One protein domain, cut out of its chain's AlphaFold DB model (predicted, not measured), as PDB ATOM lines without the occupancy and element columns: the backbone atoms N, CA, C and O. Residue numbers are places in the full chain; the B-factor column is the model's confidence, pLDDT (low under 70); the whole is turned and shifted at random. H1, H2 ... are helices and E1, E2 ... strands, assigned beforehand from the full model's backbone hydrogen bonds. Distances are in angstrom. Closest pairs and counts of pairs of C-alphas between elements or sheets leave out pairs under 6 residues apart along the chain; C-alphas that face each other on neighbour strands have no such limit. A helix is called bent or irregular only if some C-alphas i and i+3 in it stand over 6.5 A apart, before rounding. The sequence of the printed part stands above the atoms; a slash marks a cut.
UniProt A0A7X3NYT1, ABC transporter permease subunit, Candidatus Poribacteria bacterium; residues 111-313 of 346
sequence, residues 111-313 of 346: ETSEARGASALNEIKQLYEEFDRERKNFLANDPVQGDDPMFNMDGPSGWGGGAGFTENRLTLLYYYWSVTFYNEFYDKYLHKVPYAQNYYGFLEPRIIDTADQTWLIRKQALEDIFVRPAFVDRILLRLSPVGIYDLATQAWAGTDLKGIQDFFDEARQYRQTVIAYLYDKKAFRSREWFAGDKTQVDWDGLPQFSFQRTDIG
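AT A GLANCE: This is residues 111 to 313 of the 346 residues of the protein "ABC transporter permease subunit" of Candidatus Poribacteria bacterium (UniProt A0A7X3NYT1). Look for an elongated, loose slab of three long helices side by side, H1, H2 and H4, with the very long H2 in the middle and a two-stranded hairpin, E1 and E2, packed over H1 and H2 through E2. Short H3 turns the chain back at one end of H2, and residues 281 to 313 form a long tail without named elements that runs back past H4. The 203 printed residues, mostly helix by class, hold H1, E1, E2, H2, H3 and H4 in that order; the sheet E1 - E2 is antiparallel. The radius of gyration of the C-alphas is 22.2 A, and the spans are 74 by 40 by 26 A.

HOW THE PARTS SIT: Start at the hairpin of E1, residues 159 to 168, and E2, residues 173 to 182, antiparallel at 175 degrees; N 164 and O 177 are within hydrogen-bond range at 3.0 A. E1 bends by 54 degrees at residue 165. The closest C-alphas of E2 and H1, residues 111 to 140, are Tyr 174 and Lys 125, 6.6 A apart. H1 touches H2, residues 187 to 237, at a shallow tilt of 11 degrees, opposite ways; the closest C-alphas, Ser 113 and Ile 225, are 5.5 A apart. H2 has a kink of 38 degrees near residue 195 and is irregular, with C-alphas 188 and 191 7.3 A apart. With residues 234 to 237 alone, H2 touches H3, residues 241 to 253, in a helical hairpin; the closest C-alphas, Leu 237 and Gly 243, are 4.6 A apart. H4, residues 257 to 280, is near H2 and apart from H1. Every O i to N i+4 pair is within hydrogen-bond range in H1, H3 and H4, but 36 of 47 in H2.

IN THESE COORDINATES: Find C-alpha 111 at (-46.106, 33.950, 287.983), where H1 begins its 42.6 A. H2 runs 67.6 A from C-alpha 187 at (-102.683, 41.494, 299.645). H4 runs 35.1 A to C-alpha 280 at (-82.602, 61.443, 294.539).

THE WHOLE: The farthest C-alphas, Lys 188 and Pro 241, are 74.1 A apart. The printed part has no cut; the link from H1 to E1 is long, with 18 residues. Residue 111 alone is under 70 in pLDDT.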
ATOM      1  N   GLU A 111     -46.059  34.254 286.545       68.75
ATOM      2  CA  GLU A 111     -46.106  33.950 287.983       68.75
ATOM      3  C   GLU A 111     -46.285  35.194 288.874       68.75
ATOM      4  O   GLU A 111     -47.030  35.162 289.856       68.75
ATOM      5  N   THR A 112     -45.640  36.317 288.537       71.75
ATOM      6  CA  THR A 112     -45.740  37.555 289.332       71.75
ATOM      7  C   THR A 112     -47.118  38.203 289.211       71.75
ATOM      8  O   THR A 112     -47.670  38.677 290.208       71.75
ATOM      9  N   SER A 113     -47.712  38.158 288.015       79.88
ATOM     10  CA  SER A 113     -49.078  38.627 287.768       79.88
ATOM     11  C   SER A 113     -50.118  37.759 288.469       79.88
ATOM     12  O   SER A 113     -51.059  38.292 289.058       79.88
ATOM     13  N   GLU A 114     -49.942  36.435 288.455       84.69
ATOM     14  CA  GLU A 114     -50.848  35.500 289.125       84.69
ATOM     15  C   GLU A 114     -50.834  35.684 290.646       84.69
ATOM     16  O   GLU A 114     -51.897  35.795 291.259       84.69
ATOM     17  N   ALA A 115     -49.651  35.805 291.256       88.69
ATOM     18  CA  ALA A 115     -49.528  36.046 292.693       88.69
ATOM     19  C   ALA A 115     -50.174  37.379 293.113       88.69
ATOM     20  O   ALA A 115     -50.925  37.431 294.093       88.69
ATOM     21  N   ARG A 116     -49.936  38.458 292.349       90.31
ATOM     22  CA  ARG A 116     -50.545  39.771 292.608       90.31
ATOM     23  C   ARG A 116     -52.066  39.733 292.450       90.31
ATOM     24  O   ARG A 116     -52.771  40.275 293.302       90.31
ATOM     25  N   GLY A 117     -52.564  39.076 291.402       91.94
ATOM     26  CA  GLY A 117     -53.996  38.906 291.153       91.94
ATOM     27  C   GLY A 117     -54.686  38.098 292.252       91.94
ATOM     28  O   GLY A 117     -55.740  38.503 292.738       91.94
ATOM     29  N   ALA A 118     -54.068  37.004 292.704       92.94
ATOM     30  CA  ALA A 118     -54.583  36.186 293.799       92.94
ATOM     31  C   ALA A 118     -54.632  36.955 295.130       92.94
ATOM     32  O   ALA A 118     -55.642  36.885 295.830       92.94
ATOM     33  N   SER A 119     -53.586  37.728 295.452       94.31
ATOM     34  CA  SER A 119     -53.568  38.602 296.636       94.31
ATOM     35  C   SER A 119     -54.724  39.598 296.603       94.31
ATOM     36  O   SER A 119     -55.525  39.639 297.532       94.31
ATOM     37  N   ALA A 120     -54.860  40.342 295.501       95.69
ATOM     38  CA  ALA A 120     -55.906  41.347 295.358       95.69
ATOM     39  C   ALA A 120     -57.312  40.730 295.421       95.69
ATOM     40  O   ALA A 120     -58.198  41.277 296.070       95.69
ATOM     41  N   LEU A 121     -57.524  39.571 294.788       96.00
ATOM     42  CA  LEU A 121     -58.810  38.876 294.844       96.00
ATOM     43  C   LEU A 121     -59.148  38.412 296.267       96.00
ATOM     44  O   LEU A 121     -60.307  38.499 296.665       96.00
ATOM     45  N   ASN A 122     -58.164  37.944 297.036       96.38
ATOM     46  CA  ASN A 122     -58.374  37.568 298.432       96.38
ATOM     47  C   ASN A 122     -58.743  38.779 299.299       96.38
ATOM     48  O   ASN A 122     -59.666  38.679 300.100       96.38
ATOM     49  N   GLU A 123     -58.088  39.926 299.108       96.62
ATOM     50  CA  GLU A 123     -58.447  41.171 299.804       96.62
ATOM     51  C   GLU A 123     -59.880  41.620 299.462       96.62
ATOM     52  O   GLU A 123     -60.655  41.976 300.349       96.62
ATOM     53  N   ILE A 124     -60.280  41.531 298.188       97.38
ATOM     54  CA  ILE A 124     -61.658  41.831 297.764       97.38
ATOM     55  C   ILE A 124     -62.650  40.855 298.413       97.38
ATOM     56  O   ILE A 124     -63.711  41.273 298.873       97.38
ATOM     57  N   LYS A 125     -62.324  39.560 298.483       97.12
ATOM     58  CA  LYS A 125     -63.180  38.565 299.144       97.12
ATOM     59  C   LYS A 125     -63.387  38.883 300.618       97.12
ATOM     60  O   LYS A 125     -64.522  38.836 301.067       97.12
ATOM     61  N   GLN A 126     -62.338  39.285 301.336       97.00
ATOM     62  CA  GLN A 126     -62.448  39.685 302.743       97.00
ATOM     63  C   GLN A 126     -63.412  40.865 302.938       97.00
ATOM     64  O   GLN A 126     -64.214  40.845 303.870       97.00
ATOM     65  N   LEU A 127     -63.395  41.858 302.039       97.00
ATOM     66  CA  LEU A 127     -64.369  42.958 302.074       97.00
ATOM     67  C   LEU A 127     -65.807  42.451 301.911       97.00
ATOM     68  O   LEU A 127     -66.699  42.857 302.654       97.00
ATOM     69  N   TYR A 128     -66.040  41.541 300.964       97.50
ATOM     70  CA  TYR A 128     -67.375  40.988 300.736       97.50
ATOM     71  C   TYR A 128     -67.823  39.987 301.809       97.50
ATOM     72  O   TYR A 128     -69.022  39.854 302.039       97.50
ATOM     73  N   GLU A 129     -66.897  39.304 302.480       96.94
ATOM     74  CA  GLU A 129     -67.184  38.469 303.651       96.94
ATOM     75  C   GLU A 129     -67.659  39.318 304.836       96.94
ATOM     76  O   GLU A 129     -68.591  38.923 305.540       96.94
ATOM     77  N   GLU A 130     -67.057  40.494 305.046       96.75
ATOM     78  CA  GLU A 130     -67.523  41.440 306.063       96.75
ATOM     79  C   GLU A 130     -68.891  42.023 305.690       96.75
ATOM     80  O   GLU A 130     -69.813  41.996 306.505       96.75
ATOM     81  N   PHE A 131     -69.076  42.435 304.433       97.38
ATOM     82  CA  PHE A 131     -70.384  42.844 303.914       97.38
ATOM     83  C   PHE A 131     -71.460  41.762 304.126       97.38
ATOM     84  O   PHE A 131     -72.553  42.062 304.607       97.38
ATOM     85  N   ASP A 132     -71.170  40.493 303.811       96.31
ATOM     86  CA  ASP A 132     -72.130  39.395 303.984       96.31
ATOM     87  C   ASP A 132     -72.461  39.152 305.459       96.31
ATOM     88  O   ASP A 132     -73.598  38.824 305.805       96.31
ATOM     89  N   ARG A 133     -71.485  39.353 306.351       95.81
ATOM     90  CA  ARG A 133     -71.687  39.285 307.799       95.81
ATOM     91  C   ARG A 133     -72.606  40.400 308.286       95.81
ATOM     92  O   ARG A 133     -73.554  40.110 309.013       95.81
ATOM     93  N   GLU A 134     -72.373  41.645 307.873       95.31
ATOM     94  CA  GLU A 134     -73.261  42.773 308.188       95.31
ATOM     95  C   GLU A 134     -74.685  42.513 307.686       95.31
ATOM     96  O   GLU A 134     -75.658  42.699 308.420       95.31
ATOM     97  N   ARG A 135     -74.806  42.015 306.454       94.44
ATOM     98  CA  ARG A 135     -76.078  41.673 305.817       94.44
ATOM     99  C   ARG A 135     -76.840  40.586 306.573       94.44
ATOM    100  O   ARG A 135     -78.018  40.761 306.880       94.44
ATOM    101  N   LYS A 136     -76.173  39.487 306.930       93.00
ATOM    102  CA  LYS A 136     -76.765  38.405 307.733       93.00
ATOM    103  C   LYS A 136     -77.151  38.874 309.132       93.00
ATOM    104  O   LYS A 136     -78.205  38.485 309.625       93.00
ATOM    105  N   ASN A 137     -76.347  39.739 309.752       92.88
ATOM    106  CA  ASN A 137     -76.678  40.338 311.044       92.88
ATOM    107  C   ASN A 137     -77.917  41.239 310.959       92.88
ATOM    108  O   ASN A 137     -78.726  41.237 311.884       92.88
ATOM    109  N   PHE A 138     -78.091  41.987 309.867       91.69
ATOM    110  CA  PHE A 138     -79.309  42.764 309.636       91.69
ATOM    111  C   PHE A 138     -80.533  41.842 309.555       91.69
ATOM    112  O   PHE A 138     -81.482  42.027 310.311       91.69
ATOM    113  N   LEU A 139     -80.476  40.805 308.711       89.56
ATOM    114  CA  LEU A 139     -81.574  39.848 308.525       89.56
ATOM    115  C   LEU A 139     -81.907  39.056 309.797       89.56
ATOM    116  O   LEU A 139     -83.070  38.779 310.061       89.56
ATOM    117  N   ALA A 140     -80.909  38.720 310.618       89.00
ATOM    118  CA  ALA A 140     -81.127  38.027 311.890       89.00
ATOM    119  C   ALA A 140     -81.919  38.867 312.909       89.00
ATOM    120  O   ALA A 140     -82.566  38.306 313.793       89.00
ATOM    121  N   ASN A 141     -81.860  40.197 312.790       87.06
ATOM    122  CA  ASN A 141     -82.599  41.135 313.634       87.06
ATOM    123  C   ASN A 141     -83.899  41.632 312.974       87.06
ATOM    124  O   ASN A 141     -84.639  42.394 313.601       87.06
ATOM    125  N   ASP A 142     -84.185  41.223 311.733       85.94
ATOM    126  CA  ASP A 142     -85.413  41.584 311.032       85.94
ATOM    127  C   ASP A 142     -86.580  40.674 311.476       85.94
ATOM    128  O   ASP A 142     -86.404  39.463 311.645       85.94
ATOM    129  N   PRO A 143     -87.795  41.218 311.676       82.25
ATOM    130  CA  PRO A 143     -88.973  40.412 311.998       82.25
ATOM    131  C   PRO A 143     -89.342  39.375 310.928       82.25
ATOM    132  O   PRO A 143     -89.988  38.375 311.251       82.25
ATOM    133  N   VAL A 144     -88.949  39.586 309.668       82.69
ATOM    134  CA  VAL A 144     -89.100  38.604 308.593       82.69
ATOM    135  C   VAL A 144     -87.838  37.748 308.516       82.69
ATOM    136  O   VAL A 144     -86.861  38.093 307.861       82.69
ATOM    137  N   GLN A 145     -87.879  36.589 309.173       75.00
ATOM    138  CA  GLN A 145     -86.762  35.645 309.165       75.00
ATOM    139  C   GLN A 145     -86.556  35.008 307.784       75.00
ATOM    140  O   GLN A 145     -87.508  34.555 307.139       75.00
ATOM    141  N   GLY A 146     -85.292  34.894 307.382       79.31
ATOM    142  CA  GLY A 146     -84.866  34.193 306.174       79.31
ATOM    143  C   GLY A 146     -83.847  34.986 305.363       79.31
ATOM    144  O   GLY A 146     -83.666  36.180 305.571       79.31
ATOM    145  N   ASP A 147     -83.186  34.295 304.436       81.25
ATOM    146  CA  ASP A 147     -82.272  34.897 303.452       81.25
ATOM    147  C   ASP A 147     -82.885  34.902 302.039       81.25
ATOM    148  O   ASP A 147     -82.196  35.012 301.029       81.25
ATOM    149  N   ASP A 148     -84.204  34.710 301.960       83.94
ATOM    150  CA  ASP A 148     -84.917  34.842 300.701       83.94
ATOM    151  C   ASP A 148     -84.989  36.334 300.349       83.94
ATOM    152  O   ASP A 148     -85.663  37.081 301.071       83.94
ATOM    153  N   PRO A 149     -84.348  36.792 299.254       82.38
ATOM    154  CA  PRO A 149     -84.441  38.187 298.841       82.38
ATOM    155  C   PRO A 149     -85.894  38.593 298.566       82.38
ATOM    156  O   PRO A 149     -86.213  39.775 298.615       82.38
ATOM    157  N   MET A 150     -86.789  37.625 298.333       83.00
ATOM    158  CA  MET A 150     -88.213  37.856 298.144       83.00
ATOM    159  C   MET A 150     -89.051  37.873 299.438       83.00
ATOM    160  O   MET A 150     -90.282  37.934 299.368       83.00
ATOM    161  N   PHE A 151     -88.447  37.805 300.628       86.75
ATOM    162  CA  PHE A 151     -89.157  37.830 301.921       86.75
ATOM    163  C   PHE A 151     -90.274  36.775 302.052       86.75
ATOM    164  O   PHE A 151     -91.258  36.960 302.790       86.75
ATOM    165  N   ASN A 152     -90.152  35.656 301.332       86.19
ATOM    166  CA  ASN A 152     -91.176  34.626 301.182       86.19
ATOM    167  C   ASN A 152     -92.532  35.218 300.745       86.19
ATOM    168  O   ASN A 152     -93.578  34.891 301.320       86.19
ATOM    169  N   MET A 153     -92.505  36.181 299.823       85.69
ATOM    170  CA  MET A 153     -93.684  36.751 299.171       85.69
ATOM    171  C   MET A 153     -93.908  36.059 297.822       85.69
ATOM    172  O   MET A 153     -92.977  35.937 297.030       85.69
ATOM    173  N   ASP A 154     -95.149  35.641 297.555       85.56
ATOM    174  CA  ASP A 154     -95.578  35.074 296.272       85.56
ATOM    175  C   ASP A 154     -96.694  35.905 295.615       85.56
ATOM    176  O   ASP A 154     -97.362  36.726 296.259       85.56
ATOM    177  N   GLY A 155     -96.864  35.715 294.306       83.56
ATOM    178  CA  GLY A 155     -97.794  36.479 293.480       83.56
ATOM    179  C   GLY A 155     -98.555  35.622 292.468       83.56
ATOM    180  O   GLY A 155     -98.304  34.424 292.377       83.56
ATOM    181  N   PRO A 156     -99.531  36.206 291.751       79.12
ATOM    182  CA  PRO A 156    -100.326  35.510 290.738       79.12
ATOM    183  C   PRO A 156     -99.720  35.567 289.324       79.12
ATOM    184  O   PRO A 156     -99.996  34.682 288.514       79.12
ATOM    185  N   SER A 157     -98.874  36.559 289.008       78.56
ATOM    186  CA  SER A 157     -98.144  36.636 287.731       78.56
ATOM    187  C   SER A 157     -96.787  37.331 287.889       78.56
ATOM    188  O   SER A 157     -96.651  38.230 288.712       78.56
ATOM    189  N   GLY A 158     -95.775  36.877 287.138       71.19
ATOM    190  CA  GLY A 158     -94.453  37.508 287.057       71.19
ATOM    191  C   GLY A 158     -93.791  37.806 288.406       71.19
ATOM    192  O   GLY A 158     -93.653  38.969 288.779       71.19
ATOM    193  N   TRP A 159     -93.345  36.768 289.113       74.62
ATOM    194  CA  TRP A 159     -92.518  36.915 290.309       74.62
ATOM    195  C   TRP A 159     -91.302  35.989 290.236       74.62
ATOM    196  O   TRP A 159     -91.383  34.874 289.719       74.62
ATOM    197  N   GLY A 160     -90.159  36.462 290.724       78.62
ATOM    198  CA  GLY A 160     -88.916  35.700 290.723       78.62
ATOM    199  C   GLY A 160     -87.802  36.447 291.436       78.62
ATOM    200  O   GLY A 160     -87.812  37.676 291.524       78.62
ATOM    201  N   GLY A 161     -86.841  35.696 291.960       82.75
ATOM    202  CA  GLY A 161     -85.747  36.276 292.709       82.75
ATOM    203  C   GLY A 161     -84.570  35.332 292.844       82.75
ATOM    204  O   GLY A 161     -84.678  34.120 292.653       82.75
ATOM    205  N   GLY A 162     -83.424  35.921 293.140       87.00
ATOM    206  CA  GLY A 162     -82.183  35.204 293.344       87.00
ATOM    207  C   GLY A 162     -81.165  36.110 294.003       87.00
ATOM    208  O   GLY A 162     -81.197  37.330 293.847       87.00
ATOM    209  N   ALA A 163     -80.268  35.502 294.758       91.88
ATOM    210  CA  ALA A 163     -79.133  36.193 295.324       91.88
ATOM    211  C   ALA A 163     -77.929  35.260 295.351       91.88
ATOM    212  O   ALA A 163     -78.071  34.039 295.456       91.88
ATOM    213  N   GLY A 164     -76.736  35.832 295.270       93.25
ATOM    214  CA  GLY A 164     -75.518  35.052 295.354       93.25
ATOM    215  C   GLY A 164     -74.266  35.875 295.135       93.25
ATOM    216  O   GLY A 164     -74.305  37.086 294.932       93.25
ATOM    217  N   PHE A 165     -73.137  35.180 295.154       95.50
ATOM    218  CA  PHE A 165     -71.841  35.757 294.833       95.50
ATOM    219  C   PHE A 165     -71.414  35.337 293.434       95.50
ATOM    220  O   PHE A 165     -71.671  34.217 292.994       95.50
ATOM    221  N   THR A 166     -70.754  36.241 292.722       95.62
ATOM    222  CA  THR A 166     -70.127  35.957 291.431       95.62
ATOM    223  C   THR A 166     -68.647  36.274 291.505       95.62
ATOM    224  O   THR A 166     -68.264  37.348 291.958       95.62
ATOM    225  N   GLU A 167     -67.824  35.339 291.032       94.75
ATOM    226  CA  GLU A 167     -66.369  35.466 290.954       94.75
ATOM    227  C   GLU A 167     -65.915  35.397 289.494       94.75
ATOM    228  O   GLU A 167     -66.277  34.481 288.757       94.75
ATOM    229  N   ASN A 168     -65.060  36.332 289.090       92.62
ATOM    230  CA  ASN A 168     -64.300  36.269 287.853       92.62
ATOM    231  C   ASN A 168     -62.831  36.594 288.142       92.62
ATOM    232  O   ASN A 168     -62.460  37.741 288.393       92.62
ATOM    233  N   ARG A 169     -61.985  35.564 288.068       89.12
ATOM    234  CA  ARG A 169     -60.548  35.675 288.346       89.12
ATOM    235  C   ARG A 169     -59.793  36.492 287.300       89.12
ATOM    236  O   ARG A 169     -58.835  37.162 287.655       89.12
ATOM    237  N   LEU A 170     -60.234  36.473 286.039       84.94
ATOM    238  CA  LEU A 170     -59.561  37.188 284.948       84.94
ATOM    239  C   LEU A 170     -59.703  38.701 285.096       84.94
ATOM    240  O   LEU A 170     -58.767  39.448 284.834       84.94
ATOM    241  N   THR A 171     -60.878  39.153 285.528       87.81
ATOM    242  CA  THR A 171     -61.166  40.579 285.702       87.81
ATOM    243  C   THR A 171     -61.040  41.034 287.153       87.81
ATOM    244  O   THR A 171     -61.342  42.194 287.433       87.81
ATOM    245  N   LEU A 172     -60.591  40.158 288.063       93.44
ATOM    246  CA  LEU A 172     -60.507  40.403 289.509       93.44
ATOM    247  C   LEU A 172     -61.833  40.920 290.084       93.44
ATOM    248  O   LEU A 172     -61.869  41.888 290.841       93.44
ATOM    249  N   LEU A 173     -62.939  40.322 289.646       92.88
ATOM    250  CA  LEU A 173     -64.281  40.699 290.061       92.88
ATOM    251  C   LEU A 173     -64.794  39.681 291.080       92.88
ATOM    252  O   LEU A 173     -64.821  38.484 290.808       92.88
ATOM    253  N   TYR A 174     -65.231  40.160 292.234       96.38
ATOM    254  CA  TYR A 174     -66.002  39.391 293.200       96.38
ATOM    255  C   TYR A 174     -67.079  40.322 293.736       96.38
ATOM    256  O   TYR A 174     -66.745  41.433 294.139       96.38
ATOM    257  N   TYR A 175     -68.349  39.940 293.637       95.19
ATOM    258  CA  TYR A 175     -69.448  40.781 294.108       95.19
ATOM    259  C   TYR A 175     -70.684  39.970 294.472       95.19
ATOM    260  O   TYR A 175     -70.890  38.862 293.969       95.19
ATOM    261  N   TYR A 176     -71.500  40.552 295.345       95.38
ATOM    262  CA  TYR A 176     -72.833  40.067 295.668       95.38
ATOM    263  C   TYR A 176     -73.850  40.657 294.693       95.38
ATOM    264  O   TYR A 176     -73.844  41.860 294.438       95.38
ATOM    265  N   TRP A 177     -74.736  39.816 294.174       92.12
ATOM    266  CA  TRP A 177     -75.901  40.241 293.414       92.12
ATOM    267  C   TRP A 177     -77.167  39.783 294.131       92.12
ATOM    268  O   TRP A 177     -77.212  38.699 294.715       92.12
ATOM    269  N   SER A 178     -78.204  40.609 294.057       89.25
ATOM    270  CA  SER A 178     -79.562  40.260 294.450       89.25
ATOM    271  C   SER A 178     -80.506  40.840 293.412       89.25
ATOM    272  O   SER A 178     -80.362  41.992 293.011       89.25
ATOM    273  N   VAL A 179     -81.430  40.021 292.930       84.62
ATOM    274  CA  VAL A 179     -82.467  40.435 291.992       84.62
ATOM    275  C   VAL A 179     -83.793  39.992 292.567       84.62
ATOM    276  O   VAL A 179     -83.952  38.831 292.950       84.62
ATOM    277  N   THR A 180     -84.746  40.911 292.589       82.62
ATOM    278  CA  THR A 180     -86.148  40.621 292.859       82.62
ATOM    279  C   THR A 180     -87.021  41.299 291.837       82.62
ATOM    280  O   THR A 180     -86.714  42.364 291.306       82.62
ATOM    281  N   PHE A 181     -88.111  40.622 291.527       76.12
ATOM    282  CA  PHE A 181     -89.067  41.055 290.540       76.12
ATOM    283  C   PHE A 181     -90.453  40.669 291.038       76.12
ATOM    284  O   PHE A 181     -90.726  39.491 291.282       76.12
ATOM    285  N   TYR A 182     -91.305  41.682 291.183       81.94
ATOM    286  CA  TYR A 182     -92.723  41.530 291.465       81.94
ATOM    287  C   TYR A 182     -93.525  42.352 290.464       81.94
ATOM    288  O   TYR A 182     -93.506  43.582 290.515       81.94
ATOM    289  N   ASN A 183     -94.276  41.685 289.590       80.44
ATOM    290  CA  ASN A 183     -95.367  42.349 288.880       80.44
ATOM    291  C   ASN A 183     -96.514  42.635 289.851       80.44
ATOM    292  O   ASN A 183     -96.921  43.780 290.016       80.44
ATOM    293  N   GLU A 184     -96.988  41.591 290.532       80.19
ATOM    294  CA  GLU A 184     -98.061  41.649 291.523       80.19
ATOM    295  C   GLU A 184     -97.763  40.663 292.663       80.19
ATOM    296  O   GLU A 184     -97.165  39.609 292.443       80.19
ATOM    297  N   PHE A 185     -98.209  40.967 293.883       83.62
ATOM    298  CA  PHE A 185     -98.172  40.040 295.019       83.62
ATOM    299  C   PHE A 185     -99.485  40.099 295.806       83.62
ATOM    300  O   PHE A 185    -100.189  41.107 295.790       83.62
ATOM    301  N   TYR A 186     -99.835  39.008 296.492       86.56
ATOM    302  CA  TYR A 186    -101.108  38.922 297.218       86.56
ATOM    303  C   TYR A 186    -101.207  39.948 298.360       86.56
ATOM    304  O   TYR A 186    -100.255  40.122 299.125       86.56
ATOM    305  N   ASP A 187    -102.402  40.513 298.578       87.38
ATOM    306  CA  ASP A 187    -102.683  41.494 299.645       87.38
ATOM    307  C   ASP A 187    -102.255  41.026 301.043       87.38
ATOM    308  O   ASP A 187    -101.844  41.828 301.887       87.38
ATOM    309  N   LYS A 188    -102.278  39.707 301.284       89.38
ATOM    310  CA  LYS A 188    -101.811  39.102 302.539       89.38
ATOM    311  C   LYS A 188    -100.359  39.464 302.874       89.38
ATOM    312  O   LYS A 188    -100.018  39.415 304.046       89.38
ATOM    313  N   TYR A 189     -99.525  39.863 301.908       88.25
ATOM    314  CA  TYR A 189     -98.132  40.280 302.127       88.25
ATOM    315  C   TYR A 189     -97.915  41.788 302.207       88.25
ATOM    316  O   TYR A 189     -96.779  42.217 302.386       88.25
ATOM    317  N   LEU A 190     -98.963  42.614 302.149       87.44
ATOM    318  CA  LEU A 190     -98.811  44.069 302.284       87.44
ATOM    319  C   LEU A 190     -98.077  44.468 303.574       87.44
ATOM    320  O   LEU A 190     -97.324  45.438 303.574       87.44
ATOM    321  N   HIS A 191     -98.235  43.688 304.648       88.75
ATOM    322  CA  HIS A 191     -97.527  43.892 305.912       88.75
ATOM    323  C   HIS A 191     -96.014  43.613 305.833       88.75
ATOM    324  O   HIS A 191     -95.281  44.081 306.699       88.75
ATOM    325  N   LYS A 192     -95.539  42.873 304.820       88.75
ATOM    326  CA  LYS A 192     -94.117  42.563 304.599       88.75
ATOM    327  C   LYS A 192     -93.374  43.640 303.799       88.75
ATOM    328  O   LYS A 192     -92.156  43.747 303.903       88.75
ATOM    329  N   VAL A 193     -94.099  44.465 303.042       87.38
ATOM    330  CA  VAL A 193     -93.527  45.503 302.164       87.38
ATOM    331  C   VAL A 193     -92.588  46.468 302.908       87.38
ATOM    332  O   VAL A 193     -91.490  46.695 302.402       87.38
ATOM    333  N   PRO A 194     -92.920  46.993 304.107       90.00
ATOM    334  CA  PRO A 194     -92.010  47.885 304.828       90.00
ATOM    335  C   PRO A 194     -90.671  47.237 305.209       90.00
ATOM    336  O   PRO A 194     -89.653  47.923 305.239       90.00
ATOM    337  N   TYR A 195     -90.645  45.926 305.465       88.62
ATOM    338  CA  TYR A 195     -89.407  45.197 305.766       88.62
ATOM    339  C   TYR A 195     -88.521  45.084 304.527       88.62
ATOM    340  O   TYR A 195     -87.336  45.393 304.601       88.62
ATOM    341  N   ALA A 196     -89.113  44.778 303.367       87.94
ATOM    342  CA  ALA A 196     -88.394  44.801 302.095       87.94
ATOM    343  C   ALA A 196     -87.800  46.189 301.801       87.94
ATOM    344  O   ALA A 196     -86.619  46.304 301.484       87.94
ATOM    345  N   GLN A 197     -88.579  47.259 301.999       89.44
ATOM    346  CA  GLN A 197     -88.104  48.642 301.851       89.44
ATOM    347  C   GLN A 197     -86.928  48.957 302.781       89.44
ATOM    348  O   GLN A 197     -85.962  49.599 302.368       89.44
ATOM    349  N   ASN A 198     -87.002  48.520 304.040       91.62
ATOM    350  CA  ASN A 198     -85.940  48.741 305.017       91.62
ATOM    351  C   ASN A 198     -84.675  47.953 304.669       91.62
ATOM    352  O   ASN A 198     -83.585  48.518 304.741       91.62
ATOM    353  N   TYR A 199     -84.818  46.692 304.258       91.25
ATOM    354  CA  TYR A 199     -83.695  45.853 303.862       91.25
ATOM    355  C   TYR A 199     -82.990  46.391 302.623       91.25
ATOM    356  O   TYR A 199     -81.784  46.578 302.682       91.25
ATOM    357  N   TYR A 200     -83.696  46.722 301.537       90.31
ATOM    358  CA  TYR A 200     -83.056  47.309 300.350       90.31
ATOM    359  C   TYR A 200     -82.481  48.697 300.630       90.31
ATOM    360  O   TYR A 200     -81.388  49.029 300.174       90.31
ATOM    361  N   GLY A 201     -83.151  49.467 301.489       92.19
ATOM    362  CA  GLY A 201     -82.642  50.729 302.005       92.19
ATOM    363  C   GLY A 201     -81.382  50.609 302.868       92.19
ATOM    364  O   GLY A 201     -80.779  51.642 303.162       92.19
ATOM    365  N   PHE A 202     -81.016  49.400 303.295       93.44
ATOM    366  CA  PHE A 202     -79.760  49.059 303.962       93.44
ATOM    367  C   PHE A 202     -78.771  48.402 302.984       93.44
ATOM    368  O   PHE A 202     -77.609  48.797 302.932       93.44
ATOM    369  N   LEU A 203     -79.234  47.432 302.195       93.50
ATOM    370  CA  LEU A 203     -78.437  46.578 301.325       93.50
ATOM    371  C   LEU A 203     -77.785  47.369 300.190       93.50
ATOM    372  O   LEU A 203     -76.577  47.264 300.005       93.50
ATOM    373  N   GLU A 204     -78.558  48.166 299.449       93.75
ATOM    374  CA  GLU A 204     -78.071  48.860 298.248       93.75
ATOM    375  C   GLU A 204     -76.951  49.866 298.560       93.75
ATOM    376  O   GLU A 204     -75.896  49.788 297.925       93.75
ATOM    377  N   PRO A 205     -77.072  50.743 299.584       95.88
ATOM    378  CA  PRO A 205     -75.951  51.581 300.006       95.88
ATOM    379  C   PRO A 205     -74.701  50.772 300.368       95.88
ATOM    380  O   PRO A 205     -73.602  51.121 299.948       95.88
ATOM    381  N   ARG A 206     -74.860  49.650 301.084       96.12
ATOM    382  CA  ARG A 206     -73.735  48.789 301.475       96.12
ATOM    383  C   ARG A 206     -73.075  48.105 300.285       96.12
ATOM    384  O   ARG A 206     -71.849  48.017 300.259       96.12
ATOM    385  N   ILE A 207     -73.844  47.663 299.290       94.44
ATOM    386  CA  ILE A 207     -73.303  47.142 298.028       94.44
ATOM    387  C   ILE A 207     -72.505  48.237 297.311       94.44
ATOM    388  O   ILE A 207     -71.381  47.986 296.875       94.44
ATOM    389  N   ILE A 208     -73.056  49.452 297.208       95.50
ATOM    390  CA  ILE A 208     -72.402  50.588 296.544       95.50
ATOM    391  C   ILE A 208     -71.076  50.938 297.230       95.50
ATOM    392  O   ILE A 208     -70.054  51.029 296.542       95.50
ATOM    393  N   ASP A 209     -71.080  51.065 298.559       96.00
ATOM    394  CA  ASP A 209     -69.897  51.383 299.365       96.00
ATOM    395  C   ASP A 209     -68.828  50.288 299.241       96.00
ATOM    396  O   ASP A 209     -67.650  50.572 299.000       96.00
ATOM    397  N   THR A 210     -69.236  49.017 299.340       97.00
ATOM    398  CA  THR A 210     -68.330  47.864 299.214       97.00
ATOM    399  C   THR A 210     -67.721  47.802 297.814       97.00
ATOM    400  O   THR A 210     -66.527  47.528 297.661       97.00
ATOM    401  N   ALA A 211     -68.500  48.109 296.773       95.38
ATOM    402  CA  ALA A 211     -68.010  48.193 295.401       95.38
ATOM    403  C   ALA A 211     -67.009  49.349 295.203       95.38
ATOM    404  O   ALA A 211     -66.019  49.179 294.483       95.38
ATOM    405  N   ASP A 212     -67.217  50.497 295.852       94.88
ATOM    406  CA  ASP A 212     -66.283  51.627 295.800       94.88
ATOM    407  C   ASP A 212     -64.959  51.315 296.512       94.88
ATOM    408  O   ASP A 212     -63.891  51.624 295.974       94.88
ATOM    409  N   GLN A 213     -65.003  50.633 297.660       95.75
ATOM    410  CA  GLN A 213     -63.808  50.137 298.352       95.75
ATOM    411  C   GLN A 213     -63.076  49.067 297.532       95.75
ATOM    412  O   GLN A 213     -61.863  49.150 297.329       95.75
ATOM    413  N   THR A 214     -63.823  48.106 296.980       95.88
ATOM    414  CA  THR A 214     -63.309  47.055 296.085       95.88
ATOM    415  C   THR A 214     -62.557  47.655 294.905       95.88
ATOM    416  O   THR A 214     -61.501  47.156 294.514       95.88
ATOM    417  N   TRP A 215     -63.074  48.743 294.333       93.81
ATOM    418  CA  TRP A 215     -62.427  49.404 293.210       93.81
ATOM    419  C   TRP A 215     -61.034  49.943 293.553       93.81
ATOM    420  O   TRP A 215     -60.157  49.883 292.695       93.81
ATOM    421  N   LEU A 216     -60.792  50.436 294.772       93.88
ATOM    422  CA  LEU A 216     -59.473  50.956 295.158       93.88
ATOM    423  C   LEU A 216     -58.395  49.867 295.075       93.88
ATOM    424  O   LEU A 216     -57.319  50.104 294.527       93.88
ATOM    425  N   ILE A 217     -58.725  48.660 295.534       95.19
ATOM    426  CA  ILE A 217     -57.846  47.483 295.488       95.19
ATOM    427  C   ILE A 217     -57.724  46.979 294.047       95.19
ATOM    428  O   ILE A 217     -56.627  46.808 293.509       95.19
ATOM    429  N   ARG A 218     -58.872  46.778 293.390       94.06
ATOM    430  CA  ARG A 218     -58.955  46.217 292.042       94.06
ATOM    431  C   ARG A 218     -58.238  47.087 291.013       94.06
ATOM    432  O   ARG A 218     -57.505  46.551 290.190       94.06
ATOM    433  N   LYS A 219     -58.412  48.413 291.061       92.31
ATOM    434  CA  LYS A 219     -57.753  49.360 290.149       92.31
ATOM    435  C   LYS A 219     -56.239  49.221 290.230       92.31
ATOM    436  O   LYS A 219     -55.599  49.055 289.198       92.31
ATOM    437  N   GLN A 220     -55.683  49.238 291.440       92.19
ATOM    438  CA  GLN A 220     -54.241  49.134 291.637       92.19
ATOM    439  C   GLN A 220     -53.697  47.799 291.113       92.19
ATOM    440  O   GLN A 220     -52.689  47.774 290.413       92.19
ATOM    441  N   ALA A 221     -54.389  46.693 291.393       92.94
ATOM    442  CA  ALA A 221     -53.994  45.383 290.890       92.94
ATOM    443  C   ALA A 221     -54.037  45.310 289.354       92.94
ATOM    444  O   ALA A 221     -53.093  44.825 288.738       92.94
ATOM    445  N   LEU A 222     -55.094  45.831 288.720       89.94
ATOM    446  CA  LEU A 222     -55.200  45.880 287.258       89.94
ATOM    447  C   LEU A 222     -54.142  46.800 286.630       89.94
ATOM    448  O   LEU A 222     -53.615  46.488 285.562       89.94
ATOM    449  N   GLU A 223     -53.796  47.911 287.282       89.38
ATOM    450  CA  GLU A 223     -52.713  48.788 286.835       89.38
ATOM    451  C   GLU A 223     -51.354  48.083 286.872       89.38
ATOM    452  O   GLU A 223     -50.591  48.173 285.907       89.38
ATOM    453  N   ASP A 224     -51.073  47.356 287.954       88.69
ATOM    454  CA  ASP A 224     -49.837  46.591 288.121       88.69
ATOM    455  C   ASP A 224     -49.739  45.438 287.105       88.69
ATOM    456  O   ASP A 224     -48.670  45.218 286.535       88.69
ATOM    457  N   ILE A 225     -50.847  44.728 286.856       88.25
ATOM    458  CA  ILE A 225     -50.888  43.518 286.016       88.25
ATOM    459  C   ILE A 225     -50.975  43.842 284.519       88.25
ATOM    460  O   ILE A 225     -50.372  43.137 283.714       88.25
ATOM    461  N   PHE A 226     -51.718  44.881 284.125       84.94
ATOM    462  CA  PHE A 226     -52.015  45.154 282.711       84.94
ATOM    463  C   PHE A 226     -51.470  46.498 282.219       84.94
ATOM    464  O   PHE A 226     -50.898  46.569 281.132       84.94
ATOM    465  N   VAL A 227     -51.625  47.577 282.992       86.75
ATOM    466  CA  VAL A 227     -51.329  48.937 282.498       86.75
ATOM    467  C   VAL A 227     -49.828  49.221 282.467       86.75
ATOM    468  O   VAL A 227     -49.318  49.712 281.459       86.75
ATOM    469  N   ARG A 228     -49.102  48.918 283.551       86.38
ATOM    470  CA  ARG A 228     -47.649  49.150 283.618       86.38
ATOM    471  C   ARG A 228     -46.883  48.317 282.585       86.38
ATOM    472  O   ARG A 228     -46.069  48.912 281.878       86.38
ATOM    473  N   PRO A 229     -47.152  47.008 282.424       86.06
ATOM    474  CA  PRO A 229     -46.537  46.207 281.367       86.06
ATOM    475  C   PRO A 229     -46.795  46.756 279.970       86.06
ATOM    476  O   PRO A 229     -45.848  47.011 279.235       86.06
ATOM    477  N   ALA A 230     -48.054  47.076 279.653       84.88
ATOM    478  CA  ALA A 230     -48.408  47.643 278.357       84.88
ATOM    479  C   ALA A 230     -47.670  48.963 278.075       84.88
ATOM    480  O   ALA A 230     -47.367  49.278 276.925       84.88
ATOM    481  N   PHE A 231     -47.356  49.757 279.102       84.62
ATOM    482  CA  PHE A 231     -46.541  50.958 278.933       84.62
ATOM    483  C   PHE A 231     -45.082  50.630 278.575       84.62
ATOM    484  O   PHE A 231     -44.507  51.289 277.707       84.62
ATOM    485  N   VAL A 232     -44.495  49.605 279.202       85.50
ATOM    486  CA  VAL A 232     -43.140  49.124 278.880       85.50
ATOM    487  C   VAL A 232     -43.090  48.557 277.460       85.50
ATOM    488  O   VAL A 232     -42.211  48.949 276.690       85.50
ATOM    489  N   ASP A 233     -44.067  47.732 277.078       85.31
ATOM    490  CA  ASP A 233     -44.187  47.176 275.724       85.31
ATOM    491  C   ASP A 233     -44.205  48.291 274.683       85.31
ATOM    492  O   ASP A 233     -43.470  48.255 273.700       85.31
ATOM    493  N   ARG A 234     -44.995  49.342 274.930       87.06
ATOM    494  CA  ARG A 234     -45.082  50.504 274.040       87.06
ATOM    495  C   ARG A 234     -43.754  51.247 273.913       87.06
ATOM    496  O   ARG A 234     -43.430  51.690 272.815       87.06
ATOM    497  N   ILE A 235     -42.967  51.374 274.984       88.00
ATOM    498  CA  ILE A 235     -41.623  51.972 274.903       88.00
ATOM    499  C   ILE A 235     -40.713  51.127 274.009       88.00
ATOM    500  O   ILE A 235     -39.991  51.682 273.184       88.00
ATOM    501  N   LEU A 236     -40.754  49.805 274.149       89.38
ATOM    502  CA  LEU A 236     -39.915  48.906 273.359       89.38
ATOM    503  C   LEU A 236     -40.365  48.850 271.897       89.38
ATOM    504  O   LEU A 236     -39.528  48.892 271.000       89.38
ATOM    505  N   LEU A 237     -41.671  48.892 271.628       88.12
ATOM    506  CA  LEU A 237     -42.214  48.981 270.271       88.12
ATOM    507  C   LEU A 237     -41.721  50.223 269.513       88.12
ATOM    508  O   LEU A 237     -41.546  50.151 268.298       88.12
ATOM    509  N   ARG A 238     -41.401  51.333 270.198       90.12
ATOM    510  CA  ARG A 238     -40.813  52.526 269.554       90.12
ATOM    511  C   ARG A 238     -39.447  52.278 268.910       90.12
ATOM    512  O   ARG A 238     -38.979  53.123 268.152       90.12
ATOM    513  N   LEU A 239     -38.789  51.153 269.185       88.12
ATOM    514  CA  LEU A 239     -37.527  50.798 268.533       88.12
ATOM    515  C   LEU A 239     -37.721  50.310 267.088       88.12
ATOM    516  O   LEU A 239     -36.738  50.227 266.350       88.12
ATOM    517  N   SER A 240     -38.956  50.037 266.651       91.62
ATOM    518  CA  SER A 240     -39.266  49.771 265.245       91.62
ATOM    519  C   SER A 240     -40.122  50.889 264.631       91.62
ATOM    520  O   SER A 240     -41.020  51.419 265.287       91.62
ATOM    521  N   PRO A 241     -39.918  51.234 263.343       93.88
ATOM    522  CA  PRO A 241     -40.777  52.200 262.654       93.88
ATOM    523  C   PRO A 241     -42.260  51.808 262.649       93.88
ATOM    524  O   PRO A 241     -43.119  52.685 262.656       93.88
ATOM    525  N   VAL A 242     -42.558  50.501 262.655       93.62
ATOM    526  CA  VAL A 242     -43.927  49.967 262.747       93.62
ATOM    527  C   VAL A 242     -44.554  50.297 264.087       93.62
ATOM    528  O   VAL A 242     -45.654  50.831 264.107       93.62
ATOM    529  N   GLY A 243     -43.850  50.059 265.197       93.44
ATOM    530  CA  GLY A 243     -44.398  50.363 266.514       93.44
ATOM    531  C   GLY A 243     -44.682  51.853 266.682       93.44
ATOM    532  O   GLY A 243     -45.738  52.219 267.187       93.44
ATOM    533  N   ILE A 244     -43.807  52.731 266.180       95.38
ATOM    534  CA  ILE A 244     -44.055  54.183 266.211       95.38
ATOM    535  C   ILE A 244     -45.285  54.553 265.360       95.38
ATOM    536  O   ILE A 244     -46.119  55.355 265.784       95.38
ATOM    537  N   TYR A 245     -45.425  53.959 264.172       96.25
ATOM    538  CA  TYR A 245     -46.579  54.173 263.297       96.25
ATOM    539  C   TYR A 245     -47.896  53.685 263.920       96.25
ATOM    540  O   TYR A 245     -48.893  54.412 263.901       96.25
ATOM    541  N   ASP A 246     -47.901  52.501 264.528       94.00
ATOM    542  CA  ASP A 246     -49.069  51.945 265.213       94.00
ATOM    543  C   ASP A 246     -49.480  52.824 266.400       94.00
ATOM    544  O   ASP A 246     -50.659  53.127 266.575       94.00
ATOM    545  N   LEU A 247     -48.515  53.313 267.187       94.25
ATOM    546  CA  LEU A 247     -48.779  54.240 268.289       94.25
ATOM    547  C   LEU A 247     -49.376  55.567 267.798       94.25
ATOM    548  O   LEU A 247     -50.347  56.054 268.381       94.25
ATOM    549  N   ALA A 248     -48.834  56.134 266.716       95.94
ATOM    550  CA  ALA A 248     -49.338  57.372 266.128       95.94
ATOM    551  C   ALA A 248     -50.773  57.211 265.602       95.94
ATOM    552  O   ALA A 248     -51.633  58.052 265.866       95.94
ATOM    553  N   THR A 249     -51.053  56.125 264.878       95.44
ATOM    554  CA  THR A 249     -52.377  55.881 264.286       95.44
ATOM    555  C   THR A 249     -53.431  55.519 265.329       95.44
ATOM    556  O   THR A 249     -54.554  56.013 265.231       95.44
ATOM    557  N   GLN A 250     -53.074  54.767 266.379       94.50
ATOM    558  CA  GLN A 250     -53.941  54.550 267.546       94.50
ATOM    559  C   GLN A 250     -54.298  55.870 268.235       94.50
ATOM    560  O   GLN A 250     -55.463  56.099 268.564       94.50
ATOM    561  N   ALA A 251     -53.320  56.762 268.422       93.88
ATOM    562  CA  ALA A 251     -53.556  58.066 269.033       93.88
ATOM    563  C   ALA A 251     -54.481  58.940 268.170       93.88
ATOM    564  O   ALA A 251     -55.425  59.519 268.700       93.88
ATOM    565  N   TRP A 252     -54.288  58.980 266.844       93.94
ATOM    566  CA  TRP A 252     -55.209  59.670 265.929       93.94
ATOM    567  C   TRP A 252     -56.628  59.095 265.967       93.94
ATOM    568  O   TRP A 252     -57.604  59.847 265.964       93.94
ATOM    569  N   ALA A 253     -56.753  57.768 266.035       90.38
ATOM    570  CA  ALA A 253     -58.041  57.093 266.137       90.38
ATOM    571  C   ALA A 253     -58.721  57.301 267.507       90.38
ATOM    572  O   ALA A 253     -59.947  57.207 267.597       90.38
ATOM    573  N   GLY A 254     -57.959  57.633 268.555       89.62
ATOM    574  CA  GLY A 254     -58.430  57.674 269.944       89.62
ATOM    575  C   GLY A 254     -58.589  56.281 270.560       89.62
ATOM    576  O   GLY A 254     -59.368  56.105 271.491       89.62
ATOM    577  N   THR A 255     -57.894  55.284 270.010       91.19
ATOM    578  CA  THR A 255     -57.882  53.886 270.479       91.19
ATOM    579  C   THR A 255     -56.564  53.521 271.161       91.19
ATOM    580  O   THR A 255     -56.260  52.348 271.379       91.19
ATOM    581  N   ASP A 256     -55.752  54.526 271.493       90.81
ATOM    582  CA  ASP A 256     -54.539  54.351 272.273       90.81
ATOM    583  C   ASP A 256     -54.859  54.019 273.738       90.81
ATOM    584  O   ASP A 256     -55.992  54.142 274.205       90.81
ATOM    585  N   LEU A 257     -53.837  53.612 274.497       87.62
ATOM    586  CA  LEU A 257     -54.000  53.247 275.908       87.62
ATOM    587  C   LEU A 257     -54.655  54.370 276.730       87.62
ATOM    588  O   LEU A 257     -55.450  54.080 277.619       87.62
ATOM    589  N   LYS A 258     -54.360  55.639 276.415       88.50
ATOM    590  CA  LYS A 258     -54.983  56.780 277.093       88.50
ATOM    591  C   LYS A 258     -56.439  56.968 276.678       88.50
ATOM    592  O   LYS A 258     -57.247  57.264 277.540       88.50
ATOM    593  N   GLY A 259     -56.800  56.753 275.412       89.56
ATOM    594  CA  GLY A 259     -58.203  56.775 274.979       89.56
ATOM    595  C   GLY A 259     -59.057  55.724 275.698       89.56
ATOM    596  O   GLY A 259     -60.181  56.005 276.102       89.56
ATOM    597  N   ILE A 260     -58.496  54.535 275.944       87.56
ATOM    598  CA  ILE A 260     -59.154  53.502 276.758       87.56
ATOM    599  C   ILE A 260     -59.318  53.970 278.216       87.56
ATOM    600  O   ILE A 260     -60.367  53.745 278.815       87.56
ATOM    601  N   GLN A 261     -58.308  54.631 278.790       87.75
ATOM    602  CA  GLN A 261     -58.395  55.200 280.141       87.75
ATOM    603  C   GLN A 261     -59.456  56.305 280.236       87.75
ATOM    604  O   GLN A 261     -60.265  56.259 281.159       87.75
ATOM    605  N   ASP A 262     -59.510  57.216 279.257       90.38
ATOM    606  CA  ASP A 262     -60.530  58.270 279.180       90.38
ATOM    607  C   ASP A 262     -61.945  57.655 279.233       90.38
ATOM    608  O   ASP A 262     -62.799  58.112 279.991       90.38
ATOM    609  N   PHE A 263     -62.176  56.560 278.495       91.12
ATOM    610  CA  PHE A 263     -63.446  55.826 278.523       91.12
ATOM    611  C   PHE A 263     -63.779  55.254 279.903       91.12
ATOM    612  O   PHE A 263     -64.915  55.378 280.361       91.12
ATOM    613  N   PHE A 264     -62.816  54.618 280.575       89.62
ATOM    614  CA  PHE A 264     -63.049  54.068 281.913       89.62
ATOM    615  C   PHE A 264     -63.343  55.159 282.944       89.62
ATOM    616  O   PHE A 264     -64.197  54.958 283.812       89.62
ATOM    617  N   ASP A 265     -62.669  56.301 282.844       90.12
ATOM    618  CA  ASP A 265     -62.907  57.440 283.723       90.12
ATOM    619  C   ASP A 265     -64.308  58.031 283.494       90.12
ATOM    620  O   ASP A 265     -65.040  58.259 284.461       90.12
ATOM    621  N   GLU A 266     -64.739  58.185 282.240       92.94
ATOM    622  CA  GLU A 266     -66.080  58.681 281.904       92.94
ATOM    623  C   GLU A 266     -67.186  57.688 282.292       92.94
ATOM    624  O   GLU A 266     -68.181  58.070 282.909       92.94
ATOM    625  N   ALA A 267     -66.991  56.391 282.041       93.50
ATOM    626  CA  ALA A 267     -67.906  55.344 282.495       93.50
ATOM    627  C   ALA A 267     -68.056  55.346 284.026       93.50
ATOM    628  O   ALA A 267     -69.143  55.104 284.562       93.50
ATOM    629  N   ARG A 268     -66.978  55.661 284.753       92.12
ATOM    630  CA  ARG A 268     -67.015  55.766 286.212       92.12
ATOM    631  C   ARG A 268     -67.738  57.019 286.695       92.12
ATOM    632  O   ARG A 268     -68.506  56.924 287.652       92.12
ATOM    633  N   GLN A 269     -67.528  58.161 286.047       93.38
ATOM    634  CA  GLN A 269     -68.296  59.378 286.326       93.38
ATOM    635  C   GLN A 269     -69.787  59.144 286.067       93.38
ATOM    636  O   GLN A 269     -70.620  59.449 286.915       93.38
ATOM    637  N   TYR A 270     -70.124  58.495 284.953       95.69
ATOM    638  CA  TYR A 270     -71.495  58.116 284.644       95.69
ATOM    639  C   TYR A 270     -72.110  57.200 285.710       95.69
ATOM    640  O   TYR A 270     -73.237  57.444 286.143       95.69
ATOM    641  N   ARG A 271     -71.368  56.201 286.217       95.19
ATOM    642  CA  ARG A 271     -71.826  55.383 287.356       95.19
ATOM    643  C   ARG A 271     -72.205  56.255 288.556       95.19
ATOM    644  O   ARG A 271     -73.232  56.001 289.177       95.19
ATOM    645  N   GLN A 272     -71.398  57.263 288.893       95.38
ATOM    646  CA  GLN A 272     -71.703  58.170 290.005       95.38
ATOM    647  C   GLN A 272     -72.977  58.981 289.746       95.38
ATOM    648  O   GLN A 272     -73.799  59.112 290.649       95.38
ATOM    649  N   THR A 273     -73.185  59.452 288.514       96.00
ATOM    650  CA  THR A 273     -74.418  60.142 288.105       96.00
ATOM    651  C   THR A 273     -75.650  59.250 288.258       96.00
ATOM    652  O   THR A 273     -76.655  59.685 288.816       96.00
ATOM    653  N   VAL A 274     -75.574  57.990 287.821       95.81
ATOM    654  CA  VAL A 274     -76.675  57.023 287.972       95.81
ATOM    655  C   VAL A 274     -76.961  56.750 289.448       95.81
ATOM    656  O   VAL A 274     -78.115  56.776 289.862       95.81
ATOM    657  N   ILE A 275     -75.928  56.545 290.267       95.56
ATOM    658  CA  ILE A 275     -76.095  56.337 291.713       95.56
ATOM    659  C   ILE A 275     -76.761  57.553 292.368       95.56
ATOM    660  O   ILE A 275     -77.713  57.391 293.128       95.56
ATOM    661  N   ALA A 276     -76.306  58.767 292.051       96.19
ATOM    662  CA  ALA A 276     -76.892  59.998 292.574       96.19
ATOM    663  C   ALA A 276     -78.371  60.144 292.178       96.19
ATOM    664  O   ALA A 276     -79.196  60.498 293.018       96.19
ATOM    665  N   TYR A 277     -78.716  59.804 290.933       95.62
ATOM    666  CA  TYR A 277     -80.100  59.771 290.460       95.62
ATOM    667  C   TYR A 277     -80.967  58.784 291.258       95.62
ATOM    668  O   TYR A 277     -82.060  59.135 291.699       95.62
ATOM    669  N   LEU A 278     -80.472  57.565 291.507       94.38
ATOM    670  CA  LEU A 278     -81.197  56.562 292.296       94.38
ATOM    671  C   LEU A 278     -81.423  57.019 293.747       94.38
ATOM    672  O   LEU A 278     -82.501  56.793 294.305       94.38
ATOM    673  N   TYR A 279     -80.447  57.708 294.345       95.31
ATOM    674  CA  TYR A 279     -80.607  58.318 295.667       95.31
ATOM    675  C   TYR A 279     -81.640  59.453 295.674       95.31
ATOM    676  O   TYR A 279     -82.477  59.486 296.579       95.31
ATOM    677  N   ASP A 280     -81.631  60.343 294.675       94.81
ATOM    678  CA  ASP A 280     -82.602  61.443 294.539       94.81
ATOM    679  C   ASP A 280     -84.045  60.921 294.443       94.81
ATOM    680  O   ASP A 280     -84.944  61.374 295.156       94.81
ATOM    681  N   LYS A 281     -84.246  59.857 293.656       92.62
ATOM    682  CA  LYS A 281     -85.536  59.158 293.525       92.62
ATOM    683  C   LYS A 281     -85.897  58.283 294.726       92.62
ATOM    684  O   LYS A 281     -86.982  57.703 294.756       92.62
ATOM    685  N   LYS A 282     -85.013  58.175 295.727       92.81
ATOM    686  CA  LYS A 282     -85.151  57.273 296.885       92.81
ATOM    687  C   LYS A 282     -85.421  55.823 296.461       92.81
ATOM    688  O   LYS A 282     -86.098  55.086 297.179       92.81
ATOM    689  N   ALA A 283     -84.873  55.417 295.313       91.31
ATOM    690  CA  ALA A 283     -85.203  54.170 294.628       91.31
ATOM    691  C   ALA A 283     -85.099  52.950 295.554       91.31
ATOM    692  O   ALA A 283     -86.005  52.125 295.610       91.31
ATOM    693  N   PHE A 284     -84.059  52.899 296.389       91.12
ATOM    694  CA  PHE A 284     -83.777  51.768 297.279       91.12
ATOM    695  C   PHE A 284     -84.810  51.547 298.397       91.12
ATOM    696  O   PHE A 284     -84.775  50.518 299.063       91.12
ATOM    697  N   ARG A 285     -85.719  52.501 298.642       90.25
ATOM    698  CA  ARG A 285     -86.799  52.374 299.639       90.25
ATOM    699  C   ARG A 285     -88.194  52.518 299.039       90.25
ATOM    700  O   ARG A 285     -89.178  52.329 299.752       90.25
ATOM    701  N   SER A 286     -88.319  52.874 297.768       89.12
ATOM    702  CA  SER A 286     -89.599  53.216 297.146       89.12
ATOM    703  C   SER A 286     -90.272  51.985 296.534       89.12
ATOM    704  O   SER A 286     -89.654  51.275 295.751       89.12
ATOM    705  N   ARG A 287     -91.556  51.743 296.856       85.44
ATOM    706  CA  ARG A 287     -92.326  50.570 296.373       85.44
ATOM    707  C   ARG A 287     -92.363  50.430 294.865       85.44
ATOM    708  O   ARG A 287     -92.195  49.329 294.364       85.44
ATOM    709  N   GLU A 288     -92.527  51.547 294.176       86.44
ATOM    710  CA  GLU A 288     -92.544  51.610 292.713       86.44
ATOM    711  C   GLU A 288     -91.284  50.997 292.067       86.44
ATOM    712  O   GLU A 288     -91.373  50.461 290.971       86.44
ATOM    713  N   TRP A 289     -90.132  50.993 292.754       84.31
ATOM    714  CA  TRP A 289     -88.860  50.498 292.209       84.31
ATOM    715  C   TRP A 289     -88.625  48.996 292.393       84.31
ATOM    716  O   TRP A 289     -87.736  48.450 291.745       84.31
ATOM    717  N   PHE A 290     -89.403  48.317 293.240       79.25
ATOM    718  CA  PHE A 290     -89.305  46.861 293.425       79.25
ATOM    719  C   PHE A 290     -90.612  46.114 293.136       79.25
ATOM    720  O   PHE A 290     -90.585  44.897 292.961       79.25
ATOM    721  N   ALA A 291     -91.749  46.814 293.064       79.06
ATOM    722  CA  ALA A 291     -93.043  46.235 292.737       79.06
ATOM    723  C   ALA A 291     -93.782  47.066 291.679       79.06
ATOM    724  O   ALA A 291     -94.083  48.241 291.890       79.06
ATOM    725  N   GLY A 292     -94.137  46.421 290.566       75.00
ATOM    726  CA  GLY A 292     -94.907  47.012 289.467       75.00
ATOM    727  C   GLY A 292     -96.416  47.105 289.723       75.00
ATOM    728  O   GLY A 292     -97.184  47.290 288.784       75.00
ATOM    729  N   ASP A 293     -96.848  46.969 290.975       72.38
ATOM    730  CA  ASP A 293     -98.238  46.686 291.344       72.38
ATOM    731  C   ASP A 293     -99.142  47.923 291.469       72.38
ATOM    732  O   ASP A 293    -100.367  47.808 291.431       72.38
ATOM    733  N   LYS A 294     -98.561  49.115 291.646       73.38
ATOM    734  CA  LYS A 294     -99.317  50.366 291.842       73.38
ATOM    735  C   LYS A 294     -98.945  51.486 290.884       73.38
ATOM    736  O   LYS A 294     -99.825  52.219 290.436       73.38
ATOM    737  N   THR A 295     -97.658  51.695 290.632       75.00
ATOM    738  CA  THR A 295     -97.170  52.842 289.856       75.00
ATOM    739  C   THR A 295     -95.919  52.425 289.104       75.00
ATOM    740  O   THR A 295     -95.008  51.858 289.700       75.00
ATOM    741  N   GLN A 296     -95.894  52.676 287.796       78.19
ATOM    742  CA  GLN A 296     -94.711  52.417 286.981       78.19
ATOM    743  C   GLN A 296     -93.654  53.491 287.241       78.19
ATOM    744  O   GLN A 296     -93.975  54.677 287.317       78.19
ATOM    745  N   VAL A 297     -92.398  53.061 287.355       84.75
ATOM    746  CA  VAL A 297     -91.239  53.956 287.419       84.75
ATOM    747  C   VAL A 297     -91.137  54.748 286.120       84.75
ATOM    748  O   VAL A 297     -91.210  54.177 285.032       84.75
ATOM    749  N   ASP A 298     -90.932  56.056 286.246       83.56
ATOM    750  CA  ASP A 298     -90.559  56.908 285.123       83.56
ATOM    751  C   ASP A 298     -89.087  56.665 284.752       83.56
ATOM    752  O   ASP A 298     -88.162  57.034 285.485       83.56
ATOM    753  N   TRP A 299     -88.887  56.012 283.607       85.62
ATOM    754  CA  TRP A 299     -87.568  55.703 283.061       85.62
ATOM    755  C   TRP A 299     -87.029  56.799 282.135       85.62
ATOM    756  O   TRP A 299     -85.837  56.774 281.827       85.62
ATOM    757  N   ASP A 300     -87.848  57.779 281.735       88.94
ATOM    758  CA  ASP A 300     -87.437  58.835 280.800       88.94
ATOM    759  C   ASP A 300     -86.389  59.768 281.430       88.94
ATOM    760  O   ASP A 300     -85.553  60.347 280.735       88.94
ATOM    761  N   GLY A 301     -86.393  59.878 282.763       88.00
ATOM    762  CA  GLY A 301     -85.409  60.641 283.532       88.00
ATOM    763  C   GLY A 301     -84.078  59.926 283.794       88.00
ATOM    764  O   GLY A 301     -83.189  60.537 284.391       88.00
ATOM    765  N   LEU A 302     -83.919  58.655 283.399       91.31
ATOM    766  CA  LEU A 302     -82.689  57.904 283.658       91.31
ATOM    767  C   LEU A 302     -81.518  58.527 282.871       91.31
ATOM    768  O   LEU A 302     -81.612  58.651 281.645       91.31
ATOM    769  N   PRO A 303     -80.396  58.886 283.528       94.06
ATOM    770  CA  PRO A 303     -79.220  59.384 282.827       94.06
ATOM    771  C   PRO A 303     -78.793  58.397 281.741       94.06
ATOM    772  O   PRO A 303     -78.674  57.208 282.018       94.06
ATOM    773  N   GLN A 304     -78.550  58.875 280.521       92.62
ATOM    774  CA  GLN A 304     -78.056  58.035 279.430       92.62
ATOM    775  C   GLN A 304     -76.541  58.151 279.308       92.62
ATOM    776  O   GLN A 304     -75.986  59.251 279.325       92.62
ATOM    777  N   PHE A 305     -75.867  57.012 279.163       92.44
ATOM    778  CA  PHE A 305     -74.437  57.009 278.894       92.44
ATOM    779  C   PHE A 305     -74.178  57.441 277.454       92.44
ATOM    780  O   PHE A 305     -74.659  56.815 276.510       92.44
ATOM    781  N   SER A 306     -73.370  58.479 277.283       86.31
ATOM    782  CA  SER A 306     -72.867  58.898 275.982       86.31
ATOM    783  C   SER A 306     -71.386  59.188 276.130       86.31
ATOM    784  O   SER A 306     -71.030  60.188 276.735       86.31
ATOM    785  N   PHE A 307     -70.542  58.302 275.597       84.31
ATOM    786  CA  PHE A 307     -69.104  58.538 275.544       84.31
ATOM    787  C   PHE A 307     -68.783  59.437 274.353       84.31
ATOM    788  O   PHE A 307     -68.870  59.003 273.197       84.31
ATOM    789  N   GLN A 308     -68.398  60.679 274.626       77.44
ATOM    790  CA  GLN A 308     -67.889  61.571 273.590       77.44
ATOM    791  C   GLN A 308     -66.397  61.310 273.433       77.44
ATOM    792  O   GLN A 308     -65.608  61.577 274.337       77.44
ATOM    793  N   ARG A 309     -65.985  60.788 272.267       70.62
ATOM    794  CA  ARG A 309     -64.556  60.605 271.984       70.62
ATOM    795  C   ARG A 309     -63.825  61.917 272.236       70.62
ATOM    796  O   ARG A 309     -64.242  62.960 271.740       70.62
ATOM    797  N   THR A 310     -62.695  61.814 272.924       76.38
ATOM    798  CA  THR A 310     -61.839  62.942 273.279       76.38
ATOM    799  C   THR A 310     -61.598  63.863 272.080       76.38
ATOM    800  O   THR A 310     -61.404  63.380 270.952       76.38
ATOM    801  N   ASP A 311     -61.615  65.175 272.349       83.69
ATOM    802  CA  ASP A 311     -61.373  66.233 271.367       83.69
ATOM    803  C   ASP A 311     -60.163  65.909 270.491       83.69
ATOM    804  O   ASP A 311     -59.127  65.408 270.951       83.69
ATOM    805  N   ILE A 312     -60.283  66.217 269.205       84.56
ATOM    806  CA  ILE A 312     -59.238  65.884 268.250       84.56
ATOM    807  C   ILE A 312     -57.904  66.555 268.568       84.56
ATOM    808  O   ILE A 312     -56.852  65.964 268.327       84.56
ATOM    809  N   GLY A 313     -57.915  67.748 269.159       87.56
ATOM    810  CA  GLY A 313     -56.707  68.426 269.602       87.56
ATOM    811  C   GLY A 313     -55.948  67.624 270.659       87.56
ATOM    812  O   GLY A 313     -54.716  67.635 270.666       87.56
TER     813      GLY A 313